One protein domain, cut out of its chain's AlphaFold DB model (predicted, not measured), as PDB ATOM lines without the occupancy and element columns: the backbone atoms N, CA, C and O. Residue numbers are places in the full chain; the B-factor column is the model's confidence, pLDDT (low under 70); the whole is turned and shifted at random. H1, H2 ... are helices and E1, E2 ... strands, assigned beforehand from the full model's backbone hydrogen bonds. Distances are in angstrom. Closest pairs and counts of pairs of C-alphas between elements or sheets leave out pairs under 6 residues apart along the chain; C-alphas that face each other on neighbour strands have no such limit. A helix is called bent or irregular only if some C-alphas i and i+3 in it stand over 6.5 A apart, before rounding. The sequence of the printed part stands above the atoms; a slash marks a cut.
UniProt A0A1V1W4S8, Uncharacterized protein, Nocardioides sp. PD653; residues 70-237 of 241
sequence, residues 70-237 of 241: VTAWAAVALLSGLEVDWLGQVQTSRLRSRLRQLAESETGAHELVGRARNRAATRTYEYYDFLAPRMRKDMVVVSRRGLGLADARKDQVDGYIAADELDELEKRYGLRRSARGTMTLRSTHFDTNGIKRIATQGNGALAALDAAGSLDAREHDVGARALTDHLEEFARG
ATOM      1  N   VAL A  70     358.090 231.311 273.854       97.69
ATOM      2  CA  VAL A  70     359.356 231.843 274.390       97.69
ATOM      3  C   VAL A  70     360.189 230.739 275.046       97.69
ATOM      4  O   VAL A  70     361.396 230.624 274.802       97.69
ATOM      5  N   THR A  71     359.551 229.885 275.849       98.19
ATOM      6  CA  THR A  71     360.197 228.717 276.463       98.19
ATOM      7  C   THR A  71     360.617 227.687 275.410       98.19
ATOM      8  O   THR A  71     361.688 227.089 275.532       98.19
ATOM      9  N   ALA A  72     359.816 227.485 274.360       97.88
ATOM     10  CA  ALA A  72     360.163 226.582 273.267       97.88
ATOM     11  C   ALA A  72     361.426 227.051 272.529       97.88
ATOM     12  O   ALA A  72     362.342 226.253 272.333       97.88
ATOM     13  N   TRP A  73     361.535 228.342 272.206       98.38
ATOM     14  CA  TRP A  73     362.745 228.898 271.593       98.38
ATOM     15  C   TRP A  73     363.956 228.886 272.526       98.38
ATOM     16  O   TRP A  73     365.064 228.595 272.076       98.38
ATOM     17  N   ALA A  74     363.765 229.109 273.830       98.31
ATOM     18  CA  ALA A  74     364.838 228.951 274.814       98.31
ATOM     19  C   ALA A  74     365.385 227.519 274.843       98.31
ATOM     20  O   ALA A  74     366.594 227.318 274.935       98.31
ATOM     21  N   ALA A  75     364.510 226.519 274.731       98.31
ATOM     22  CA  ALA A  75     364.919 225.121 274.698       98.31
ATOM     23  C   ALA A  75     365.787 224.830 273.467       98.31
ATOM     24  O   ALA A  75     366.841 224.209 273.590       98.31
ATOM     25  N   VAL A  76     365.370 225.331 272.301       98.06
ATOM     26  CA  VAL A  76     366.139 225.218 271.055       98.06
ATOM     27  C   VAL A  76     367.497 225.902 271.189       98.06
ATOM     28  O   VAL A  76     368.504 225.305 270.819       98.06
ATOM     29  N   ALA A  77     367.550 227.120 271.732       97.94
ATOM     30  CA  ALA A  77     368.797 227.858 271.915       97.94
ATOM     31  C   ALA A  77     369.783 227.105 272.822       97.94
ATOM     32  O   ALA A  77     370.936 226.917 272.441       97.94
ATOM     33  N   LEU A  78     369.307 226.588 273.960       98.12
ATOM     34  CA  LEU A  78     370.120 225.796 274.887       98.12
ATOM     35  C   LEU A  78     370.681 224.527 274.235       98.12
ATOM     36  O   LEU A  78     371.868 224.246 274.380       98.12
ATOM     37  N   LEU A  79     369.854 223.775 273.501       97.44
ATOM     38  CA  LEU A  79     370.307 222.588 272.761       97.44
ATOM     39  C   LEU A  79     371.259 222.944 271.618       97.44
ATOM     40  O   LEU A  79     372.148 222.163 271.286       97.44
ATOM     41  N   SER A  80     371.102 224.143 271.060       95.69
ATOM     42  CA  SER A  80     371.989 224.687 270.034       95.69
ATOM     43  C   SER A  80     373.342 225.153 270.585       95.69
ATOM     44  O   SER A  80     374.170 225.620 269.805       95.69
ATOM     45  N   GLY A  81     373.571 225.043 271.901       95.38
ATOM     46  CA  GLY A  81     374.795 225.485 272.573       95.38
ATOM     47  C   GLY A  81     374.866 226.994 272.811       95.38
ATOM     48  O   GLY A  81     375.949 227.524 273.042       95.38
ATOM     49  N   LEU A  82     373.734 227.697 272.733       95.88
ATOM     50  CA  LEU A  82     373.660 229.147 272.886       95.88
ATOM     51  C   LEU A  82     373.110 229.537 274.259       95.88
ATOM     52  O   LEU A  82     372.302 228.826 274.865       95.88
ATOM     53  N   GLU A  83     373.516 230.715 274.727       93.06
ATOM     54  CA  GLU A  83     372.932 231.320 275.920       93.06
ATOM     55  C   GLU A  83     371.530 231.879 275.644       93.06
ATOM     56  O   GLU A  83     371.192 232.295 274.529       93.06
ATOM     57  N   VAL A  84     370.714 231.884 276.701       95.62
ATOM     58  CA  VAL A  84     369.346 232.410 276.697       95.62
ATOM     59  C   VAL A  84     369.315 233.683 277.532       95.62
ATOM     60  O   VAL A  84     369.399 233.630 278.756       95.62
ATOM     61  N   ASP A  85     369.169 234.812 276.851       93.56
ATOM     62  CA  ASP A  85     369.125 236.172 277.397       93.56
ATOM     63  C   ASP A  85     367.692 236.689 277.627       93.56
ATOM     64  O   ASP A  85     367.502 237.695 278.304       93.56
ATOM     65  N   TRP A  86     366.671 235.979 277.133       95.50
ATOM     66  CA  TRP A  86     365.255 236.364 277.261       95.50
ATOM     67  C   TRP A  86     364.470 235.614 278.350       95.50
ATOM     68  O   TRP A  86     363.280 235.866 278.534       95.50
ATOM     69  N   LEU A  87     365.101 234.683 279.072       95.88
ATOM     70  CA  LEU A  87     364.506 234.014 280.233       95.88
ATOM     71  C   LEU A  87     365.254 234.377 281.512       95.88
ATOM     72  O   LEU A  87     366.481 234.466 281.536       95.88
ATOM     73  N   GLY A  88     364.515 234.500 282.617       96.31
ATOM     74  CA  GLY A  88     365.121 234.677 283.933       96.31
ATOM     75  C   GLY A  88     365.885 233.428 284.387       96.31
ATOM     76  O   GLY A  88     365.522 232.299 284.054       96.31
ATOM     77  N   GLN A  89     366.899 233.611 285.239       95.25
ATOM     78  CA  GLN A  89     367.794 232.540 285.707       95.25
ATOM     79  C   GLN A  89     367.056 231.299 286.247       95.25
ATOM     80  O   GLN A  89     367.449 230.165 285.964       95.25
ATOM     81  N   VAL A  90     365.966 231.493 286.998       96.94
ATOM     82  CA  VAL A  90     365.160 230.392 287.555       96.94
ATOM     83  C   VAL A  90     364.451 229.603 286.452       96.94
ATOM     84  O   VAL A  90     364.444 228.370 286.491       96.94
ATOM     85  N   GLN A  91     363.872 230.285 285.460       97.06
ATOM     86  CA  GLN A  91     363.217 229.638 284.318       97.06
ATOM     87  C   GLN A  91     364.242 228.868 283.487       97.06
ATOM     88  O   GLN A  91     364.030 227.689 283.206       97.06
ATOM     89  N   THR A  92     365.387 229.485 283.193       97.75
ATOM     90  CA  THR A  92     366.480 228.846 282.453       97.75
ATOM     91  C   THR A  92     367.006 227.619 283.194       97.75
ATOM     92  O   THR A  92     367.156 226.560 282.593       97.75
ATOM     93  N   SER A  93     367.221 227.695 284.510       96.44
ATOM     94  CA  SER A  93     367.664 226.549 285.321       96.44
ATOM     95  C   SER A  93     366.668 225.383 285.281       96.44
ATOM     96  O   SER A  93     367.052 224.235 285.029       96.44
ATOM     97  N   ARG A  94     365.367 225.671 285.444       97.06
ATOM     98  CA  ARG A  94     364.298 224.666 285.327       97.06
ATOM     99  C   ARG A  94     364.255 224.047 283.933       97.06
ATOM    100  O   ARG A  94     364.124 222.830 283.824       97.06
ATOM    101  N   LEU A  95     364.411 224.856 282.888       97.81
ATOM    102  CA  LEU A  95     364.425 224.381 281.509       97.81
ATOM    103  C   LEU A  95     365.637 223.488 281.227       97.81
ATOM    104  O   LEU A  95     365.466 222.391 280.705       97.81
ATOM    105  N   ARG A  96     366.839 223.886 281.668       97.75
ATOM    106  CA  ARG A  96     368.051 223.052 281.590       97.75
ATOM    107  C   ARG A  96     367.852 221.716 282.314       97.75
ATOM    108  O   ARG A  96     368.227 220.677 281.789       97.75
ATOM    109  N   SER A  97     367.252 221.723 283.508       96.62
ATOM    110  CA  SER A  97     366.915 220.486 284.232       96.62
ATOM    111  C   SER A  97     365.944 219.611 283.437       96.62
ATOM    112  O   SER A  97     366.174 218.414 283.278       96.62
ATOM    113  N   ARG A  98     364.898 220.214 282.857       96.88
ATOM    114  CA  ARG A  98     363.910 219.481 282.065       96.88
ATOM    115  C   ARG A  98     364.512 218.855 280.810       96.88
ATOM    116  O   ARG A  98     364.198 217.710 280.521       96.88
ATOM    117  N   LEU A  99     365.374 219.570 280.091       97.38
ATOM    118  CA  LEU A  99     366.065 219.039 278.912       97.38
ATOM    119  C   LEU A  99     366.932 217.819 279.252       97.38
ATOM    120  O   LEU A  99     366.946 216.857 278.498       97.38
ATOM    121  N   ARG A 100     367.578 217.806 280.424       96.00
ATOM    122  CA  ARG A 100     368.347 216.637 280.890       96.00
ATOM    123  C   ARG A 100     367.457 215.437 281.199       96.00
ATOM    124  O   ARG A 100     367.762 214.340 280.763       96.00
ATOM    125  N   GLN A 101     366.321 215.657 281.860       95.19
ATOM    126  CA  GLN A 101     365.338 214.588 282.081       95.19
ATOM    127  C   GLN A 101     364.804 214.009 280.765       95.19
ATOM    128  O   GLN A 101     364.489 212.827 280.698       95.19
ATOM    129  N   LEU A 102     364.673 214.837 279.721       94.25
ATOM    130  CA  LEU A 102     364.309 214.349 278.392       94.25
ATOM    131  C   LEU A 102     365.430 213.498 277.792       94.25
ATOM    132  O   LEU A 102     365.128 212.463 277.220       94.25
ATOM    133  N   ALA A 103     366.697 213.883 277.962       94.12
ATOM    134  CA  ALA A 103     367.837 213.095 277.490       94.12
ATOM    135  C   ALA A 103     367.941 211.706 278.150       94.12
ATOM    136  O   ALA A 103     368.433 210.773 277.533       94.12
ATOM    137  N   GLU A 104     367.458 211.558 279.386       92.44
ATOM    138  CA  GLU A 104     367.408 210.273 280.102       92.44
ATOM    139  C   GLU A 104     366.245 209.366 279.646       92.44
ATOM    140  O   GLU A 104     366.196 208.190 280.003       92.44
ATOM    141  N   SER A 105     365.287 209.897 278.879       87.25
ATOM    142  CA  SER A 105     364.112 209.162 278.402       87.25
ATOM    143  C   SER A 105     364.342 208.584 277.008       87.25
ATOM    144  O   SER A 105     364.676 209.319 276.080       87.25
ATOM    145  N   GLU A 106     364.006 207.305 276.809       79.25
ATOM    146  CA  GLU A 106     363.999 206.655 275.482       79.25
ATOM    147  C   GLU A 106     363.125 207.399 274.457       79.25
ATOM    148  O   GLU A 106     363.369 207.360 273.254       79.25
ATOM    149  N   THR A 107     362.101 208.114 274.932       82.38
ATOM    150  CA  THR A 107     361.172 208.896 274.098       82.38
ATOM    151  C   THR A 107     361.447 210.401 274.156       82.38
ATOM    152  O   THR A 107     360.622 211.201 273.711       82.38
ATOM    153  N   GLY A 108     362.608 210.806 274.678       86.06
ATOM    154  CA  GLY A 108     362.983 212.196 274.933       86.06
ATOM    155  C   GLY A 108     362.872 213.114 273.722       86.06
ATOM    156  O   GLY A 108     362.252 214.174 273.809       86.06
ATOM    157  N   ALA A 109     363.412 212.687 272.578       86.94
ATOM    158  CA  ALA A 109     363.336 213.441 271.326       86.94
ATOM    159  C   ALA A 109     361.883 213.622 270.850       86.94
ATOM    160  O   ALA A 109     361.482 214.726 270.480       86.94
ATOM    161  N   HIS A 110     361.063 212.569 270.930       83.12
ATOM    162  CA  HIS A 110     359.642 212.643 270.589       83.12
ATOM    163  C   HIS A 110     358.895 213.604 271.527       83.12
ATOM    164  O   HIS A 110     358.160 214.488 271.087       83.12
ATOM    165  N   GLU A 111     359.119 213.493 272.834       85.44
ATOM    166  CA  GLU A 111     358.520 214.403 273.805       85.44
ATOM    167  C   GLU A 111     358.970 215.860 273.585       85.44
ATOM    168  O   GLU A 111     358.157 216.779 273.698       85.44
ATOM    169  N   LEU A 112     360.235 216.088 273.227       92.75
ATOM    170  CA  LEU A 112     360.764 217.417 272.934       92.75
ATOM    171  C   LEU A 112     360.073 218.062 271.727       92.75
ATOM    172  O   LEU A 112     359.651 219.215 271.835       92.75
ATOM    173  N   VAL A 113     359.896 217.330 270.619       90.00
ATOM    174  CA  VAL A 113     359.137 217.817 269.450       90.00
ATOM    175  C   VAL A 113     357.741 218.261 269.881       90.00
ATOM    176  O   VAL A 113     357.295 219.358 269.535       90.00
ATOM    177  N   GLY A 114     357.075 217.457 270.712       83.88
ATOM    178  CA  GLY A 114     355.736 217.777 271.182       83.88
ATOM    179  C   GLY A 114     355.658 218.953 272.144       83.88
ATOM    180  O   GLY A 114     354.696 219.725 272.083       83.88
ATOM    181  N   ARG A 115     356.670 219.141 272.991       92.06
ATOM    182  CA  ARG A 115     356.771 220.296 273.892       92.06
ATOM    183  C   ARG A 115     357.096 221.584 273.146       92.06
ATOM    184  O   ARG A 115     356.528 222.619 273.478       92.06
ATOM    185  N   ALA A 116     357.941 221.517 272.123       94.56
ATOM    186  CA  ALA A 116     358.359 222.661 271.319       94.56
ATOM    187  C   ALA A 116     357.423 222.962 270.131       94.56
ATOM    188  O   ALA A 116     357.751 223.798 269.287       94.56
ATOM    189  N   ARG A 117     356.257 222.304 270.032       87.94
ATOM    190  CA  ARG A 117     355.322 222.490 268.904       87.94
ATOM    191  C   ARG A 117     354.797 223.920 268.767       87.94
ATOM    192  O   ARG A 117     354.610 224.389 267.658       87.94
ATOM    193  N   ASN A 118     354.650 224.639 269.880       89.88
ATOM    194  CA  ASN A 118     354.202 226.035 269.877       89.88
ATOM    195  C   ASN A 118     355.309 227.037 269.498       89.88
ATOM    196  O   ASN A 118     355.050 228.234 269.530       89.88
ATOM    197  N   ARG A 119     356.533 226.591 269.158       95.38
ATOM    198  CA  ARG A 119     357.606 227.499 268.708       95.38
ATOM    199  C   ARG A 119     357.232 228.255 267.435       95.38
ATOM    200  O   ARG A 119     357.726 229.348 267.211       95.38
ATOM    201  N   ALA A 120     356.434 227.628 266.571       93.81
ATOM    202  CA  ALA A 120     355.978 228.200 265.317       93.81
ATOM    203  C   ALA A 120     354.800 227.397 264.759       93.81
ATOM    204  O   ALA A 120     354.756 226.173 264.886       93.81
ATOM    205  N   ALA A 121     353.893 228.075 264.063       89.00
ATOM    206  CA  ALA A 121     352.892 227.425 263.229       89.00
ATOM    207  C   ALA A 121     353.523 227.021 261.890       89.00
ATOM    208  O   ALA A 121     354.141 227.842 261.217       89.00
ATOM    209  N   THR A 122     353.370 225.755 261.500       87.94
ATOM    210  CA  THR A 122     353.951 225.222 260.260       87.94
ATOM    211  C   THR A 122     352.900 225.189 259.155       87.94
ATOM    212  O   THR A 122     351.792 224.702 259.365       87.94
ATOM    213  N   ARG A 123     353.242 225.692 257.965       86.19
ATOM    214  CA  ARG A 123     352.403 225.620 256.760       86.19
ATOM    215  C   ARG A 123     353.230 225.132 255.574       86.19
ATOM    216  O   ARG A 123     354.363 225.574 255.388       86.19
ATOM    217  N   THR A 124     352.649 224.258 254.759       85.25
ATOM    218  CA  THR A 124     353.269 223.753 253.528       85.25
ATOM    219  C   THR A 124     352.608 224.348 252.290       85.25
ATOM    220  O   THR A 124     351.390 224.550 252.252       85.25
ATOM    221  N   TYR A 125     353.411 224.628 251.266       85.75
ATOM    222  CA  TYR A 125     352.987 225.309 250.044       85.75
ATOM    223  C   TYR A 125     353.533 224.628 248.796       85.75
ATOM    224  O   TYR A 125     354.612 224.026 248.808       85.75
ATOM    225  N   GLU A 126     352.799 224.778 247.696       86.00
ATOM    226  CA  GLU A 126     353.347 224.547 246.364       86.00
ATOM    227  C   GLU A 126     354.589 225.416 246.165       86.00
ATOM    228  O   GLU A 126     354.640 226.578 246.577       86.00
ATOM    229  N   TYR A 127     355.602 224.827 245.548       79.00
ATOM    230  CA  TYR A 127     356.900 225.447 245.368       79.00
ATOM    231  C   TYR A 127     357.244 225.488 243.887       79.00
ATOM    232  O   TYR A 127     357.028 224.520 243.155       79.00
ATOM    233  N   TYR A 128     357.820 226.610 243.472       77.31
ATOM    234  CA  TYR A 128     358.347 226.789 242.133       77.31
ATOM    235  C   TYR A 128     359.787 227.283 242.229       77.31
ATOM    236  O   TYR A 128     360.056 228.300 242.871       77.31
ATOM    237  N   ASP A 129     360.709 226.595 241.551       74.75
ATOM    238  CA  ASP A 129     362.154 226.837 241.663       74.75
ATOM    239  C   ASP A 129     362.577 228.289 241.433       74.75
ATOM    240  O   ASP A 129     363.495 228.797 242.079       74.75
ATOM    241  N   PHE A 130     361.875 228.995 240.546       78.50
ATOM    242  CA  PHE A 130     362.191 230.381 240.214       78.50
ATOM    243  C   PHE A 130     361.951 231.362 241.379       78.50
ATOM    244  O   PHE A 130     362.525 232.454 241.379       78.50
ATOM    245  N   LEU A 131     361.138 231.000 242.379       78.56
ATOM    246  CA  LEU A 131     360.853 231.843 243.549       78.56
ATOM    247  C   LEU A 131     361.932 231.736 244.636       78.56
ATOM    248  O   LEU A 131     362.126 232.677 245.410       78.56
ATOM    249  N   ALA A 132     362.682 230.632 244.670       77.62
ATOM    250  CA  ALA A 132     363.574 230.290 245.777       77.62
ATOM    251  C   ALA A 132     364.618 231.368 246.123       77.62
ATOM    252  O   ALA A 132     364.778 231.676 247.305       77.62
ATOM    253  N   PRO A 133     365.327 231.994 245.157       81.69
ATOM    254  CA  PRO A 133     366.359 232.982 245.483       81.69
ATOM    255  C   PRO A 133     365.812 234.254 246.136       81.69
ATOM    256  O   PRO A 133     366.519 234.888 246.917       81.69
ATOM    257  N   ARG A 134     364.579 234.650 245.798       82.00
ATOM    258  CA  ARG A 134     363.923 235.825 246.388       82.00
ATOM    259  C   ARG A 134     363.345 235.479 247.751       82.00
ATOM    260  O   ARG A 134     363.645 236.165 248.717       82.00
ATOM    261  N   MET A 135     362.647 234.351 247.847       82.69
ATOM    262  CA  MET A 135     362.049 233.899 249.101       82.69
ATOM    263  C   MET A 135     363.083 233.663 250.201       82.69
ATOM    264  O   MET A 135     362.864 234.080 251.330       82.69
ATOM    265  N   ARG A 136     364.249 233.083 249.881       85.56
ATOM    266  CA  ARG A 136     365.334 232.877 250.860       85.56
ATOM    267  C   ARG A 136     365.870 234.177 251.483       85.56
ATOM    268  O   ARG A 136     366.547 234.098 252.499       85.56
ATOM    269  N   LYS A 137     365.612 235.348 250.883       85.94
ATOM    270  CA  LYS A 137     365.980 236.658 251.455       85.94
ATOM    271  C   LYS A 137     364.951 237.175 252.459       85.94
ATOM    272  O   LYS A 137     365.330 237.923 253.350       85.94
ATOM    273  N   ASP A 138     363.700 236.746 252.318       87.00
ATOM    274  CA  ASP A 138     362.563 237.182 253.133       87.00
ATOM    275  C   ASP A 138     362.298 236.224 254.315       87.00
ATOM    276  O   ASP A 138     361.279 236.329 254.986       87.00
ATOM    277  N   MET A 139     363.181 235.247 254.561       90.69
ATOM    278  CA  MET A 139     363.016 234.257 255.629       90.69
ATOM    279  C   MET A 139     364.348 233.866 256.265       90.69
ATOM    280  O   MET A 139     365.414 233.944 255.648       90.69
ATOM    281  N   VAL A 140     364.282 233.344 257.486       92.75
ATOM    282  CA  VAL A 140     365.419 232.686 258.132       92.75
ATOM    283  C   VAL A 140     365.470 231.231 257.670       92.75
ATOM    284  O   VAL A 140     364.698 230.391 258.127       92.75
ATOM    285  N   VAL A 141     366.383 230.935 256.746       88.50
ATOM    286  CA  VAL A 141     366.581 229.582 256.204       88.50
ATOM    287  C   VAL A 141     367.331 228.710 257.209       88.50
ATOM    288  O   VAL A 141     368.413 229.079 257.669       88.50
ATOM    289  N   VAL A 142     366.796 227.522 257.492       83.94
ATOM    290  CA  VAL A 142     367.464 226.523 258.338       83.94
ATOM    291  C   VAL A 142     368.163 225.496 257.454       83.94
ATOM    292  O   VAL A 142     367.531 224.740 256.718       83.94
ATOM    293  N   SER A 143     369.496 225.466 257.513       77.25
ATOM    294  CA  SER A 143     370.286 224.498 256.749       77.25
ATOM    295  C   SER A 143     370.191 223.106 257.367       77.25
ATOM    296  O   SER A 143     370.537 222.905 258.527       77.25
ATOM    297  N   ARG A 144     369.798 222.120 256.558       75.62
ATOM    298  CA  ARG A 144     369.744 220.700 256.947       75.62
ATOM    299  C   ARG A 144     370.984 219.902 256.533       75.62
ATOM    300  O   ARG A 144     371.056 218.704 256.792       75.62
ATOM    301  N   ARG A 145     371.978 220.549 255.909       69.00
ATOM    302  CA  ARG A 145     373.179 219.877 255.371       69.00
ATOM    303  C   ARG A 145     373.977 219.112 256.430       69.00
ATOM    304  O   ARG A 145     374.543 218.073 256.117       69.00
ATOM    305  N   GLY A 146     373.989 219.600 257.671       66.69
ATOM    306  CA  GLY A 146     374.695 218.959 258.786       66.69
ATOM    307  C   GLY A 146     374.096 217.625 259.248       66.69
ATOM    308  O   GLY A 146     374.758 216.898 259.974       66.69
ATOM    309  N   LEU A 147     372.879 217.272 258.813       70.94
ATOM    310  CA  LEU A 147     372.165 216.068 259.262       70.94
ATOM    311  C   LEU A 147     372.437 214.819 258.405       70.94
ATOM    312  O   LEU A 147     371.781 213.796 258.584       70.94
ATOM    313  N   GLY A 148     373.333 214.885 257.413       61.72
ATOM    314  CA  GLY A 148     373.590 213.754 256.506       61.72
ATOM    315  C   GLY A 148     372.413 213.405 255.579       61.72
ATOM    316  O   GLY A 148     372.443 212.398 254.869       61.72
ATOM    317  N   LEU A 149     371.375 214.246 255.547       60.81
ATOM    318  CA  LEU A 149     370.348 214.222 254.513       60.81
ATOM    319  C   LEU A 149     371.009 214.712 253.220       60.81
ATOM    320  O   LEU A 149     371.323 215.897 253.108       60.81
ATOM    321  N   ALA A 150     371.283 213.781 252.294       47.25
ATOM    322  CA  ALA A 150     371.840 214.073 250.971       47.25
ATOM    323  C   ALA A 150     371.105 215.277 250.392       47.25
ATOM    324  O   ALA A 150     369.892 215.152 250.235       47.25
ATOM    325  N   ASP A 151     371.840 216.391 250.208       45.19
ATOM    326  CA  ASP A 151     371.365 217.750 249.899       45.19
ATOM    327  C   ASP A 151     369.838 217.758 249.812       45.19
ATOM    328  O   ASP A 151     369.291 217.440 248.750       45.19
ATOM    329  N   ALA A 152     369.168 217.980 250.961       48.66
ATOM    330  CA  ALA A 152     367.726 218.213 251.015       48.66
ATOM    331  C   ALA A 152     367.399 219.029 249.772       48.66
ATOM    332  O   ALA A 152     368.026 220.075 249.589       48.66
ATOM    333  N   ARG A 153     366.628 218.407 248.868       52.59
ATOM    334  CA  ARG A 153     366.531 218.735 247.440       52.59
ATOM    335  C   ARG A 153     366.822 220.221 247.197       52.59
ATOM    336  O   ARG A 153     366.252 221.054 247.896       52.59
ATOM    337  N   LYS A 154     367.686 220.600 246.242       51.94
ATOM    338  CA  LYS A 154     367.983 222.031 245.935       51.94
ATOM    339  C   LYS A 154     366.703 222.891 245.792       51.94
ATOM    340  O   LYS A 154     366.730 224.104 246.026       51.94
ATOM    341  N   ASP A 155     365.628 222.196 245.451       54.62
ATOM    342  CA  ASP A 155     364.213 222.477 245.260       54.62
ATOM    343  C   ASP A 155     363.317 222.376 246.532       54.62
ATOM    344  O   ASP A 155     362.092 222.332 246.438       54.62
ATOM    345  N   GLN A 156     363.884 222.365 247.743       68.44
ATOM    346  CA  GLN A 156     363.149 222.483 249.008       68.44
ATOM    347  C   GLN A 156     363.504 223.817 249.678       68.44
ATOM    348  O   GLN A 156     364.675 224.162 249.879       68.44
ATOM    349  N   VAL A 157     362.478 224.598 250.006       76.62
ATOM    350  CA  VAL A 157     362.616 225.835 250.780       76.62
ATOM    351  C   VAL A 157     361.984 225.597 252.136       76.62
ATOM    352  O   VAL A 157     360.802 225.280 252.228       76.62
ATOM    353  N   ASP A 158     362.795 225.725 253.180       84.31
ATOM    354  CA  ASP A 158     362.362 225.577 254.559       84.31
ATOM    355  C   ASP A 158     362.934 226.721 255.400       84.31
ATOM    356  O   ASP A 158     364.148 226.969 255.392       84.31
ATOM    357  N   GLY A 159     362.062 227.441 256.097       91.00
ATOM    358  CA  GLY A 159     362.486 228.585 256.883       91.00
ATOM    359  C   GLY A 159     361.412 229.195 257.766       91.00
ATOM    360  O   GLY A 159     360.233 228.830 257.733       91.00
ATOM    361  N   TYR A 160     361.875 230.149 258.563       95.50
ATOM    362  CA  TYR A 160     361.070 230.901 259.508       95.50
ATOM    363  C   TYR A 160     360.757 232.300 258.997       95.50
ATOM    364  O   TYR A 160     361.608 232.954 258.394       95.50
ATOM    365  N   ILE A 161     359.552 232.762 259.302       95.56
ATOM    366  CA  ILE A 161     359.091 234.124 259.043       95.56
ATOM    367  C   ILE A 161     358.365 234.664 260.274       95.56
ATOM    368  O   ILE A 161     357.813 233.892 261.067       95.56
ATOM    369  N   ALA A 162     358.366 235.983 260.439       96.06
ATOM    370  CA  ALA A 162     357.538 236.623 261.447       96.06
ATOM    371  C   ALA A 162     356.049 236.394 261.118       96.06
ATOM    372  O   ALA A 162     355.640 236.368 259.954       96.06
ATOM    373  N   ALA A 163     355.232 236.121 262.135       94.38
ATOM    374  CA  ALA A 163     353.834 235.741 261.928       94.38
ATOM    375  C   ALA A 163     352.984 236.850 261.285       94.38
ATOM    376  O   ALA A 163     352.063 236.548 260.529       94.38
ATOM    377  N   ASP A 164     353.321 238.105 261.551       93.56
ATOM    378  CA  ASP A 164     352.730 239.313 260.978       93.56
ATOM    379  C   ASP A 164     353.114 239.550 259.506       93.56
ATOM    380  O   ASP A 164     352.331 240.129 258.758       93.56
ATOM    381  N   GLU A 165     354.258 239.036 259.050       93.38
ATOM    382  CA  GLU A 165     354.714 239.160 257.656       93.38
ATOM    383  C   GLU A 165     354.169 238.057 256.728       93.38
ATOM    384  O   GLU A 165     354.249 238.160 255.498       93.38
ATOM    385  N   LEU A 166     353.607 236.982 257.289       91.06
ATOM    386  CA  LEU A 166     353.224 235.794 256.523       91.06
ATOM    387  C   LEU A 166     352.155 236.083 255.461       91.06
ATOM    388  O   LEU A 166     352.288 235.633 254.322       91.06
ATOM    389  N   ASP A 167     351.111 236.834 255.807       89.50
ATOM    390  CA  ASP A 167     350.010 237.130 254.881       89.50
ATOM    391  C   ASP A 167     350.473 238.019 253.715       89.50
ATOM    392  O   ASP A 167     349.998 237.882 252.582       89.50
ATOM    393  N   GLU A 168     351.416 238.929 253.964       91.50
ATOM    394  CA  GLU A 168     352.028 239.742 252.913       91.50
ATOM    395  C   GLU A 168     352.909 238.897 251.994       91.50
ATOM    396  O   GLU A 168     352.853 239.059 250.771       91.50
ATOM    397  N   LEU A 169     353.680 237.965 252.560       90.62
ATOM    398  CA  LEU A 169     354.508 237.027 251.808       90.62
ATOM    399  C   LEU A 169     353.651 236.118 250.911       90.62
ATOM    400  O   LEU A 169     353.951 235.970 249.721       90.62
ATOM    401  N   GLU A 170     352.569 235.547 251.458       90.56
ATOM    402  CA  GLU A 170     351.615 234.707 250.721       90.56
ATOM    403  C   GLU A 170     351.054 235.462 249.502       90.56
ATOM    404  O   GLU A 170     351.067 234.933 248.388       90.56
ATOM    405  N   LYS A 171     350.637 236.724 249.682       90.56
ATOM    406  CA  LYS A 171     350.116 237.576 248.595       90.56
ATOM    407  C   LYS A 171     351.188 237.948 247.575       90.56
ATOM    408  O   LYS A 171     350.944 237.841 246.375       90.56
ATOM    409  N   ARG A 172     352.369 238.373 248.036       90.44
ATOM    410  CA  ARG A 172     353.477 238.840 247.184       90.44
ATOM    411  C   ARG A 172     353.943 237.763 246.211       90.44
ATOM    412  O   ARG A 172     354.235 238.073 245.058       90.44
ATOM    413  N   TYR A 173     354.019 236.518 246.674       88.50
ATOM    414  CA  TYR A 173     354.522 235.395 245.883       88.50
ATOM    415  C   TYR A 173     353.422 234.483 245.327       88.50
ATOM    416  O   TYR A 173     353.734 233.524 244.625       88.50
ATOM    417  N   GLY A 174     352.146 234.778 245.600       89.19
ATOM    418  CA  GLY A 174     351.016 233.969 245.140       89.19
ATOM    419  C   GLY A 174     351.046 232.542 245.689       89.19
ATOM    420  O   GLY A 174     350.748 231.596 244.959       89.19
ATOM    421  N   LEU A 175     351.453 232.378 246.953       88.56
ATOM    422  CA  LEU A 175     351.677 231.066 247.553       88.56
ATOM    423  C   LEU A 175     350.363 230.305 247.722       88.56
ATOM    424  O   LEU A 175     349.373 230.831 248.230       88.56
ATOM    425  N   ARG A 176     350.368 229.029 247.332       86.12
ATOM    426  CA  ARG A 176     349.214 228.135 247.467       86.12
ATOM    427  C   ARG A 176     349.514 227.057 248.486       86.12
ATOM    428  O   ARG A 176     350.493 226.331 248.338       86.12
ATOM    429  N   ARG A 177     348.681 226.951 249.523       84.31
ATOM    430  CA  ARG A 177     348.829 225.901 250.536       84.31
ATOM    431  C   ARG A 177     348.648 224.527 249.901       84.31
ATOM    432  O   ARG A 177     347.732 224.326 249.110       84.31
ATOM    433  N   SER A 178     349.506 223.587 250.275       79.69
ATOM    434  CA  SER A 178     349.449 222.210 249.794       79.69
ATOM    435  C   SER A 178     350.078 221.271 250.812       79.69
ATOM    436  O   SER A 178     351.242 221.443 251.168       79.69
ATOM    437  N   ALA A 179     349.345 220.243 251.249       68.44
ATOM    438  CA  ALA A 179     349.875 219.202 252.136       68.44
ATOM    439  C   ALA A 179     350.992 218.363 251.486       68.44
ATOM    440  O   ALA A 179     351.804 217.770 252.190       68.44
ATOM    441  N   ARG A 180     351.061 218.347 250.146       70.25
ATOM    442  CA  ARG A 180     352.145 217.729 249.358       70.25
ATOM    443  C   ARG A 180     353.202 218.735 248.896       70.25
ATOM    444  O   ARG A 180     354.077 218.382 248.108       70.25
ATOM    445  N   GLY A 181     353.081 219.990 249.321       74.38
ATOM    446  CA  GLY A 181     353.996 221.059 248.961       74.38
ATOM    447  C   GLY A 181     355.426 220.762 249.409       74.38
ATOM    448  O   GLY A 181     355.638 220.194 250.478       74.38
ATOM    449  N   THR A 182     356.413 221.144 248.599       78.12
ATOM    450  CA  THR A 182     357.836 220.986 248.946       78.12
ATOM    451  C   THR A 182     358.420 222.227 249.617       78.12
ATOM    452  O   THR A 182     359.598 222.230 249.963       78.12
ATOM    453  N   MET A 183     357.621 223.275 249.837       85.00
ATOM    454  CA  MET A 183     358.019 224.421 250.647       85.00
ATOM    455  C   MET A 183     357.334 224.391 252.008       85.00
ATOM    456  O   MET A 183     356.115 224.242 252.083       85.00
ATOM    457  N   THR A 184     358.113 224.620 253.059       86.81
ATOM    458  CA  THR A 184     357.639 224.717 254.440       86.81
ATOM    459  C   THR A 184     357.966 226.100 254.987       86.81
ATOM    460  O   THR A 184     359.122 226.512 254.986       86.81
ATOM    461  N   LEU A 185     356.950 226.819 255.466       90.19
ATOM    462  CA  LEU A 185     357.134 228.063 256.212       90.19
ATOM    463  C   LEU A 185     356.684 227.861 257.651       90.19
ATOM    464  O   LEU A 185     355.592 227.345 257.908       90.19
ATOM    465  N   ARG A 186     357.525 228.295 258.586       93.62
ATOM    466  CA  ARG A 186     357.238 228.297 260.019       93.62
ATOM    467  C   ARG A 186     357.074 229.732 260.496       93.62
ATOM    468  O   ARG A 186     358.029 230.500 260.505       93.62
ATOM    469  N   SER A 187     355.862 230.101 260.882       95.06
ATOM    470  CA  SER A 187     355.554 231.447 261.359       95.06
ATOM    471  C   SER A 187     355.526 231.519 262.875       95.06
ATOM    472  O   SER A 187     354.912 230.666 263.519       95.06
ATOM    473  N   THR A 188     356.146 232.545 263.441       96.44
ATOM    474  CA  THR A 188     356.319 232.723 264.890       96.44
ATOM    475  C   THR A 188     356.242 234.202 265.253       96.44
ATOM    476  O   THR A 188     356.596 235.052 264.439       96.44
ATOM    477  N   HIS A 189     355.754 234.513 266.454       96.44
ATOM    478  CA  HIS A 189     355.789 235.877 267.001       96.44
ATOM    479  C   HIS A 189     357.084 236.147 267.781       96.44
ATOM    480  O   HIS A 189     357.277 237.239 268.311       96.44
ATOM    481  N   PHE A 190     357.969 235.152 267.879       97.12
ATOM    482  CA  PHE A 190     359.288 235.313 268.471       97.12
ATOM    483  C   PHE A 190     360.222 236.100 267.542       97.12
ATOM    484  O   PHE A 190     360.096 236.041 266.320       97.12
ATOM    485  N   ASP A 191     361.194 236.806 268.127       94.69
ATOM    486  CA  ASP A 191     362.159 237.621 267.383       94.69
ATOM    487  C   ASP A 191     362.959 236.783 266.371       94.69
ATOM    488  O   ASP A 191     363.727 235.876 266.721       94.69
ATOM    489  N   THR A 192     362.814 237.130 265.092       94.00
ATOM    490  CA  THR A 192     363.474 236.445 263.980       94.00
ATOM    491  C   THR A 192     364.992 236.606 264.013       94.00
ATOM    492  O   THR A 192     365.697 235.727 263.509       94.00
ATOM    493  N   ASN A 193     365.538 237.642 264.666       94.06
ATOM    494  CA  ASN A 193     366.985 237.757 264.877       94.06
ATOM    495  C   ASN A 193     367.501 236.683 265.837       94.06
ATOM    496  O   ASN A 193     368.545 236.080 265.572       94.06
ATOM    497  N   GLY A 194     366.754 236.382 266.904       95.12
ATOM    498  CA  GLY A 194     367.042 235.259 267.797       95.12
ATOM    499  C   GLY A 194     367.049 233.922 267.051       95.12
ATOM    500  O   GLY A 194     367.977 233.126 267.203       95.12
ATOM    501  N   ILE A 195     366.082 233.708 266.156       95.94
ATOM    502  CA  ILE A 195     366.014 232.498 265.317       95.94
ATOM    503  C   ILE A 195     367.191 232.443 264.343       95.94
ATOM    504  O   ILE A 195     367.824 231.400 264.192       95.94
ATOM    505  N   LYS A 196     367.543 233.569 263.715       95.38
ATOM    506  CA  LYS A 196     368.701 233.670 262.820       95.38
ATOM    507  C   LYS A 196     370.004 233.366 263.553       95.38
ATOM    508  O   LYS A 196     370.838 232.643 263.011       95.38
ATOM    509  N   ARG A 197     370.167 233.858 264.786       95.25
ATOM    510  CA  ARG A 197     371.303 233.535 265.668       95.25
ATOM    511  C   ARG A 197     371.388 232.025 265.893       95.25
ATOM    512  O   ARG A 197     372.429 231.438 265.620       95.25
ATOM    513  N   ILE A 198     370.279 231.390 266.275       95.44
ATOM    514  CA  ILE A 198     370.187 229.932 266.455       95.44
ATOM    515  C   ILE A 198     370.546 229.178 265.167       95.44
ATOM    516  O   ILE A 198     371.375 228.272 265.196       95.44
ATOM    517  N   ALA A 199     369.960 229.560 264.033       92.56
ATOM    518  CA  ALA A 199     370.136 228.865 262.761       92.56
ATOM    519  C   ALA A 199     371.557 228.986 262.182       92.56
ATOM    520  O   ALA A 199     371.991 228.099 261.449       92.56
ATOM    521  N   THR A 200     372.266 230.081 262.472       91.50
ATOM    522  CA  THR A 200     373.581 230.375 261.874       91.50
ATOM    523  C   THR A 200     374.763 230.097 262.796       91.50
ATOM    524  O   THR A 200     375.840 229.783 262.298       91.50
ATOM    525  N   GLN A 201     374.584 230.213 264.114       93.25
ATOM    526  CA  GLN A 201     375.649 230.032 265.108       93.25
ATOM    527  C   GLN A 201     375.480 228.754 265.938       93.25
ATOM    528  O   GLN A 201     376.413 228.348 266.624       93.25
ATOM    529  N   GLY A 202     374.297 228.135 265.908       91.38
ATOM    530  CA  GLY A 202     374.020 226.906 266.639       91.38
ATOM    531  C   GLY A 202     374.667 225.665 266.021       91.38
ATOM    532  O   GLY A 202     375.055 225.641 264.855       91.38
ATOM    533  N   ASN A 203     374.710 224.590 266.803       91.94
ATOM    534  CA  ASN A 203     375.276 223.290 266.413       91.94
ATOM    535  C   ASN A 203     374.376 222.421 265.499       91.94
ATOM    536  O   ASN A 203     374.726 221.279 265.222       91.94
ATOM    537  N   GLY A 204     373.220 222.928 265.048       92.00
ATOM    538  CA  GLY A 204     372.269 222.181 264.212       92.00
ATOM    539  C   GLY A 204     371.028 221.634 264.929       92.00
ATOM    540  O   GLY A 204     370.135 221.120 264.250       92.00
ATOM    541  N   ALA A 205     370.887 221.818 266.248       95.00
ATOM    542  CA  ALA A 205     369.735 221.309 267.004       95.00
ATOM    543  C   ALA A 205     368.368 221.805 266.492       95.00
ATOM    544  O   ALA A 205     367.393 221.055 266.508       95.00
ATOM    545  N   LEU A 206     368.287 223.039 265.975       95.38
ATOM    546  CA  LEU A 206     367.075 223.548 265.317       95.38
ATOM    547  C   LEU A 206     366.711 222.731 264.067       95.38
ATOM    548  O   LEU A 206     365.561 222.330 263.907       95.38
ATOM    549  N   ALA A 207     367.692 222.433 263.211       92.81
ATOM    550  CA  ALA A 207     367.465 221.626 262.015       92.81
ATOM    551  C   ALA A 207     367.028 220.200 262.381       92.81
ATOM    552  O   ALA A 207     366.126 219.656 261.746       92.81
ATOM    553  N   ALA A 208     367.633 219.612 263.421       92.94
ATOM    554  CA  ALA A 208     367.250 218.299 263.933       92.94
ATOM    555  C   ALA A 208     365.806 218.294 264.458       92.94
ATOM    556  O   ALA A 208     365.033 217.405 264.109       92.94
ATOM    557  N   LEU A 209     365.414 219.314 265.231       93.69
ATOM    558  CA  LEU A 209     364.049 219.466 265.743       93.69
ATOM    559  C   LEU A 209     363.019 219.615 264.616       93.69
ATOM    560  O   LEU A 209     361.948 219.009 264.667       93.69
ATOM    561  N   ASP A 210     363.336 220.410 263.596       91.12
ATOM    562  CA  ASP A 210     362.462 220.618 262.442       91.12
ATOM    563  C   ASP A 210     362.314 219.352 261.595       91.12
ATOM    564  O   ASP A 210     361.199 219.007 261.201       91.12
ATOM    565  N   ALA A 211     363.412 218.625 261.373       87.81
ATOM    566  CA  ALA A 211     363.396 217.335 260.692       87.81
ATOM    567  C   ALA A 211     362.623 216.281 261.504       87.81
ATOM    568  O   ALA A 211     361.780 215.589 260.943       87.81
ATOM    569  N   ALA A 212     362.803 216.227 262.829       86.00
ATOM    570  CA  ALA A 212     362.052 215.341 263.724       86.00
ATOM    571  C   ALA A 212     360.548 215.671 263.762       86.00
ATOM    572  O   ALA A 212     359.720 214.805 264.033       86.00
ATOM    573  N   GLY A 213     360.165 216.914 263.471       80.69
ATOM    574  CA  GLY A 213     358.772 217.317 263.278       80.69
ATOM    575  C   GLY A 213     358.230 217.071 261.864       80.69
ATOM    576  O   GLY A 213     357.055 217.342 261.625       80.69
ATOM    577  N   SER A 214     359.055 216.595 260.925       78.56
ATOM    578  CA  SER A 214     358.673 216.434 259.521       78.56
ATOM    579  C   SER A 214     357.661 215.307 259.310       78.56
ATOM    580  O   SER A 214     357.594 214.321 260.047       78.56
ATOM    581  N   LEU A 215     356.869 215.456 258.250       70.81
ATOM    582  CA  LEU A 215     355.908 214.452 257.795       70.81
ATOM    583  C   LEU A 215     356.558 213.373 256.935       70.81
ATOM    584  O   LEU A 215     356.032 212.253 256.867       70.81
ATOM    585  N   ASP A 216     357.687 213.700 256.310       72.88
ATOM    586  CA  ASP A 216     358.519 212.742 255.600       72.88
ATOM    587  C   ASP A 216     359.164 211.790 256.615       72.88
ATOM    588  O   ASP A 216     359.836 212.220 257.550       72.88
ATOM    589  N   ALA A 217     358.930 210.485 256.457       65.56
ATOM    590  CA  ALA A 217     359.393 209.480 257.413       65.56
ATOM    591  C   ALA A 217     360.925 209.408 257.503       65.56
ATOM    592  O   ALA A 217     361.469 209.168 258.575       65.56
ATOM    593  N   ARG A 218     361.634 209.657 256.396       70.25
ATOM    594  CA  ARG A 218     363.098 209.635 256.381       70.25
ATOM    595  C   ARG A 218     363.660 210.860 257.090       70.25
ATOM    596  O   ARG A 218     364.600 210.723 257.869       70.25
ATOM    597  N   GLU A 219     363.108 212.040 256.820       78.81
ATOM    598  CA  GLU A 219     363.487 213.260 257.539       78.81
ATOM    599  C   GLU A 219     363.175 213.141 259.032       78.81
ATOM    600  O   GLU A 219     364.025 213.481 259.850       78.81
ATOM    601  N   HIS A 220     362.004 212.595 259.370       77.94
ATOM    602  CA  HIS A 220     361.587 212.328 260.743       77.94
ATOM    603  C   HIS A 220     362.594 211.441 261.474       77.94
ATOM    604  O   HIS A 220     363.083 211.825 262.534       77.94
ATOM    605  N   ASP A 221     362.954 210.295 260.897       73.88
ATOM    606  CA  ASP A 221     363.867 209.340 261.527       73.88
ATOM    607  C   ASP A 221     365.278 209.911 261.711       73.88
ATOM    608  O   ASP A 221     365.896 209.724 262.759       73.88
ATOM    609  N   VAL A 222     365.806 210.607 260.698       85.81
ATOM    610  CA  VAL A 222     367.135 211.234 260.779       85.81
ATOM    611  C   VAL A 222     367.128 212.381 261.786       85.81
ATOM    612  O   VAL A 222     368.031 212.471 262.616       85.81
ATOM    613  N   GLY A 223     366.095 213.225 261.751       87.12
ATOM    614  CA  GLY A 223     365.922 214.323 262.692       87.12
ATOM    615  C   GLY A 223     365.773 213.837 264.128       87.12
ATOM    616  O   GLY A 223     366.411 214.388 265.017       87.12
ATOM    617  N   ALA A 224     364.988 212.783 264.365       86.19
ATOM    618  CA  ALA A 224     364.785 212.216 265.695       86.19
ATOM    619  C   ALA A 224     366.092 211.680 266.293       86.19
ATOM    620  O   ALA A 224     366.381 211.969 267.450       86.19
ATOM    621  N   ARG A 225     366.908 210.966 265.502       87.06
ATOM    622  CA  ARG A 225     368.231 210.493 265.946       87.06
ATOM    623  C   ARG A 225     369.162 211.657 266.282       87.06
ATOM    624  O   ARG A 225     369.679 211.708 267.390       87.06
ATOM    625  N   ALA A 226     369.295 212.627 265.377       93.56
ATOM    626  CA  ALA A 226     370.134 213.801 265.619       93.56
ATOM    627  C   ALA A 226     369.660 214.620 266.836       93.56
ATOM    628  O   ALA A 226     370.466 215.161 267.590       93.56
ATOM    629  N   LEU A 227     368.346 214.703 267.060       94.06
ATOM    630  CA  LEU A 227     367.779 215.395 268.214       94.06
ATOM    631  C   LEU A 227     368.078 214.661 269.529       94.06
ATOM    632  O   LEU A 227     368.339 215.321 270.536       94.06
ATOM    633  N   THR A 228     368.072 213.324 269.523       94.75
ATOM    634  CA  THR A 228     368.557 212.509 270.648       94.75
ATOM    635  C   THR A 228     370.030 212.797 270.927       94.75
ATOM    636  O   THR A 228     370.368 213.106 272.068       94.75
ATOM    637  N   ASP A 229     370.884 212.820 269.900       95.00
ATOM    638  CA  ASP A 229     372.317 213.105 270.064       95.00
ATOM    639  C   ASP A 229     372.553 214.482 270.714       95.00
ATOM    640  O   ASP A 229     373.341 214.603 271.657       95.00
ATOM    641  N   HIS A 230     371.824 215.517 270.277       96.38
ATOM    642  CA  HIS A 230     371.895 216.856 270.876       96.38
ATOM    643  C   HIS A 230     371.398 216.894 272.329       96.38
ATOM    644  O   HIS A 230     371.969 217.610 273.155       96.38
ATOM    645  N   LEU A 231     370.349 216.136 272.667       95.94
ATOM    646  CA  LEU A 231     369.867 216.003 274.047       95.94
ATOM    647  C   LEU A 231     370.924 215.345 274.944       95.94
ATOM    648  O   LEU A 231     371.208 215.840 276.038       95.94
ATOM    649  N   GLU A 232     371.535 214.260 274.475       95.19
ATOM    650  CA  GLU A 232     372.588 213.549 275.198       95.19
ATOM    651  C   GLU A 232     373.854 214.394 275.356       95.19
ATOM    652  O   GLU A 232     374.468 214.400 276.424       95.19
ATOM    653  N   GLU A 233     374.267 215.121 274.317       94.75
ATOM    654  CA  GLU A 233     375.400 216.046 274.383       94.75
ATOM    655  C   GLU A 233     375.134 217.170 275.390       94.75
ATOM    656  O   GLU A 233     375.972 217.444 276.256       94.75
ATOM    657  N   PHE A 234     373.937 217.758 275.353       94.94
ATOM    658  CA  PHE A 234     373.511 218.768 276.314       94.94
ATOM    659  C   PHE A 234     373.531 218.240 277.759       94.94
ATOM    660  O   PHE A 234     373.966 218.937 278.684       94.94
ATOM    661  N   ALA A 235     373.095 216.996 277.976       93.12
ATOM    662  CA  ALA A 235     373.156 216.352 279.286       93.12
ATOM    663  C   ALA A 235     374.601 216.092 279.739       93.12
ATOM    664  O   ALA A 235     374.945 216.396 280.886       93.12
ATOM    665  N   ARG A 236     375.470 215.626 278.831       90.44
ATOM    666  CA  ARG A 236     376.904 215.390 279.080       90.44
ATOM    667  C   ARG A 236     377.687 216.669 279.366       90.44
ATOM    668  O   ARG A 236     378.619 216.619 280.164       90.44
ATOM    669  N   GLY A 237     377.299 217.812 278.797       80.00
ATOM    670  CA  GLY A 237     377.926 219.114 279.070       80.00
ATOM    671  C   GLY A 237     377.950 219.492 280.559       80.00
ATOM    672  O   GLY A 237     378.847 220.200 281.000       80.00
TER     673      GLY A 237
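AT A GLANCE: This is residues 70 to 237 of the 241 residues of an uncharacterized protein of Nocardioides sp. PD653 (UniProt A0A1V1W4S8). A small three-stranded sheet, E1 E3 E2, forms one lobe with the short helices H4 and H5, and a cluster of mostly crossed helices, H1, H2, H3, H7 and H8, forms the other. H6 sits between them, with contacts to both E2 and H1. The 168 printed residues hold eight named helices and three named strands, in the order H1 H2 H3 E1 H4 E2 H5 E3 H6 H7 H8; the sheet is mixed and the class is mostly helix. The whole is compact, with a radius of gyration of the C-alphas of 15.7 A and spans of 44 by 32 by 24 A.

IN THESE COORDINATES: Look first for the sheet: E1 is residues 121 to 125, E2 157 to 162, 16.0 A long, and E3 183 to 188, 16.6 A long. Find C-alpha 183 at (358.019, 224.421, 250.647), where E3 begins. Of the shorter helices, you find H4 at residues 129 to 135, H5 at 166 to 173, H6 at 192 to 201, and H7 at 205 to 212. Find C-alpha 70 at (359.356, 231.843, 274.390), where H1 begins and runs to 79; H2 is 89 to 103, 21.1 A, and H3 108 to 119, 17.4 A. H8, residues 217 to 237, runs 30.1 A to C-alpha 237 at (377.926, 219.114, 279.070). H3 and H4 are irregular: C-alphas 115 and 118 are 7.5 A apart, and 130 and 133 are 7.2 A apart.

HOW THE PARTS SIT: Beside the inner strand E3, E1 is antiparallel, with N 123 and O 185 2.9 A apart, and E2 is parallel, with N 161 and O 186 3.0 A apart. E2, H5 and E3 make a strand-helix-strand unit, two parallel neighbour strands with a helix between, whose crossover is right-handed. H4, H5, H6 and H7 are on the sheet but only graze it. H1, not on the sheet, is the hub, touching five helices, among them H3, which touches it with residues 115 to 119 alone, closest at the C-alphas of Ala 72 and Ala 116, 4.7 A. H2 touches H8 at a steep tilt of 59 degrees, closest at the C-alphas of Ala 103 and Leu 231, 4.9 A. H7 and H8 form a helical hairpin, closest at the C-alphas of Ala 212 and Gly 223, 4.1 A. Every O i to N i+4 pair is within hydrogen-bond range in H1, H2, H5, H6, H7 and H8; H3 has 6 of 8, and H4 has 1 of 3, beside 3 of 4 O i to N i+3 pairs.

THE WHOLE: The C-alphas farthest apart are those of Val 90 and Phe 130, 47.4 A. The printed part has no cut. The one long link joins H4 to E2, residues 136 to 156; in it residues 140 to 141 pair antiparallel with residues 159 to 160 of E2. Look there for most of the low confidence: 145 to 146 and 148 to 156 are under 70, as are 179 and 217; the mean pLDDT of the printed part is 87.3.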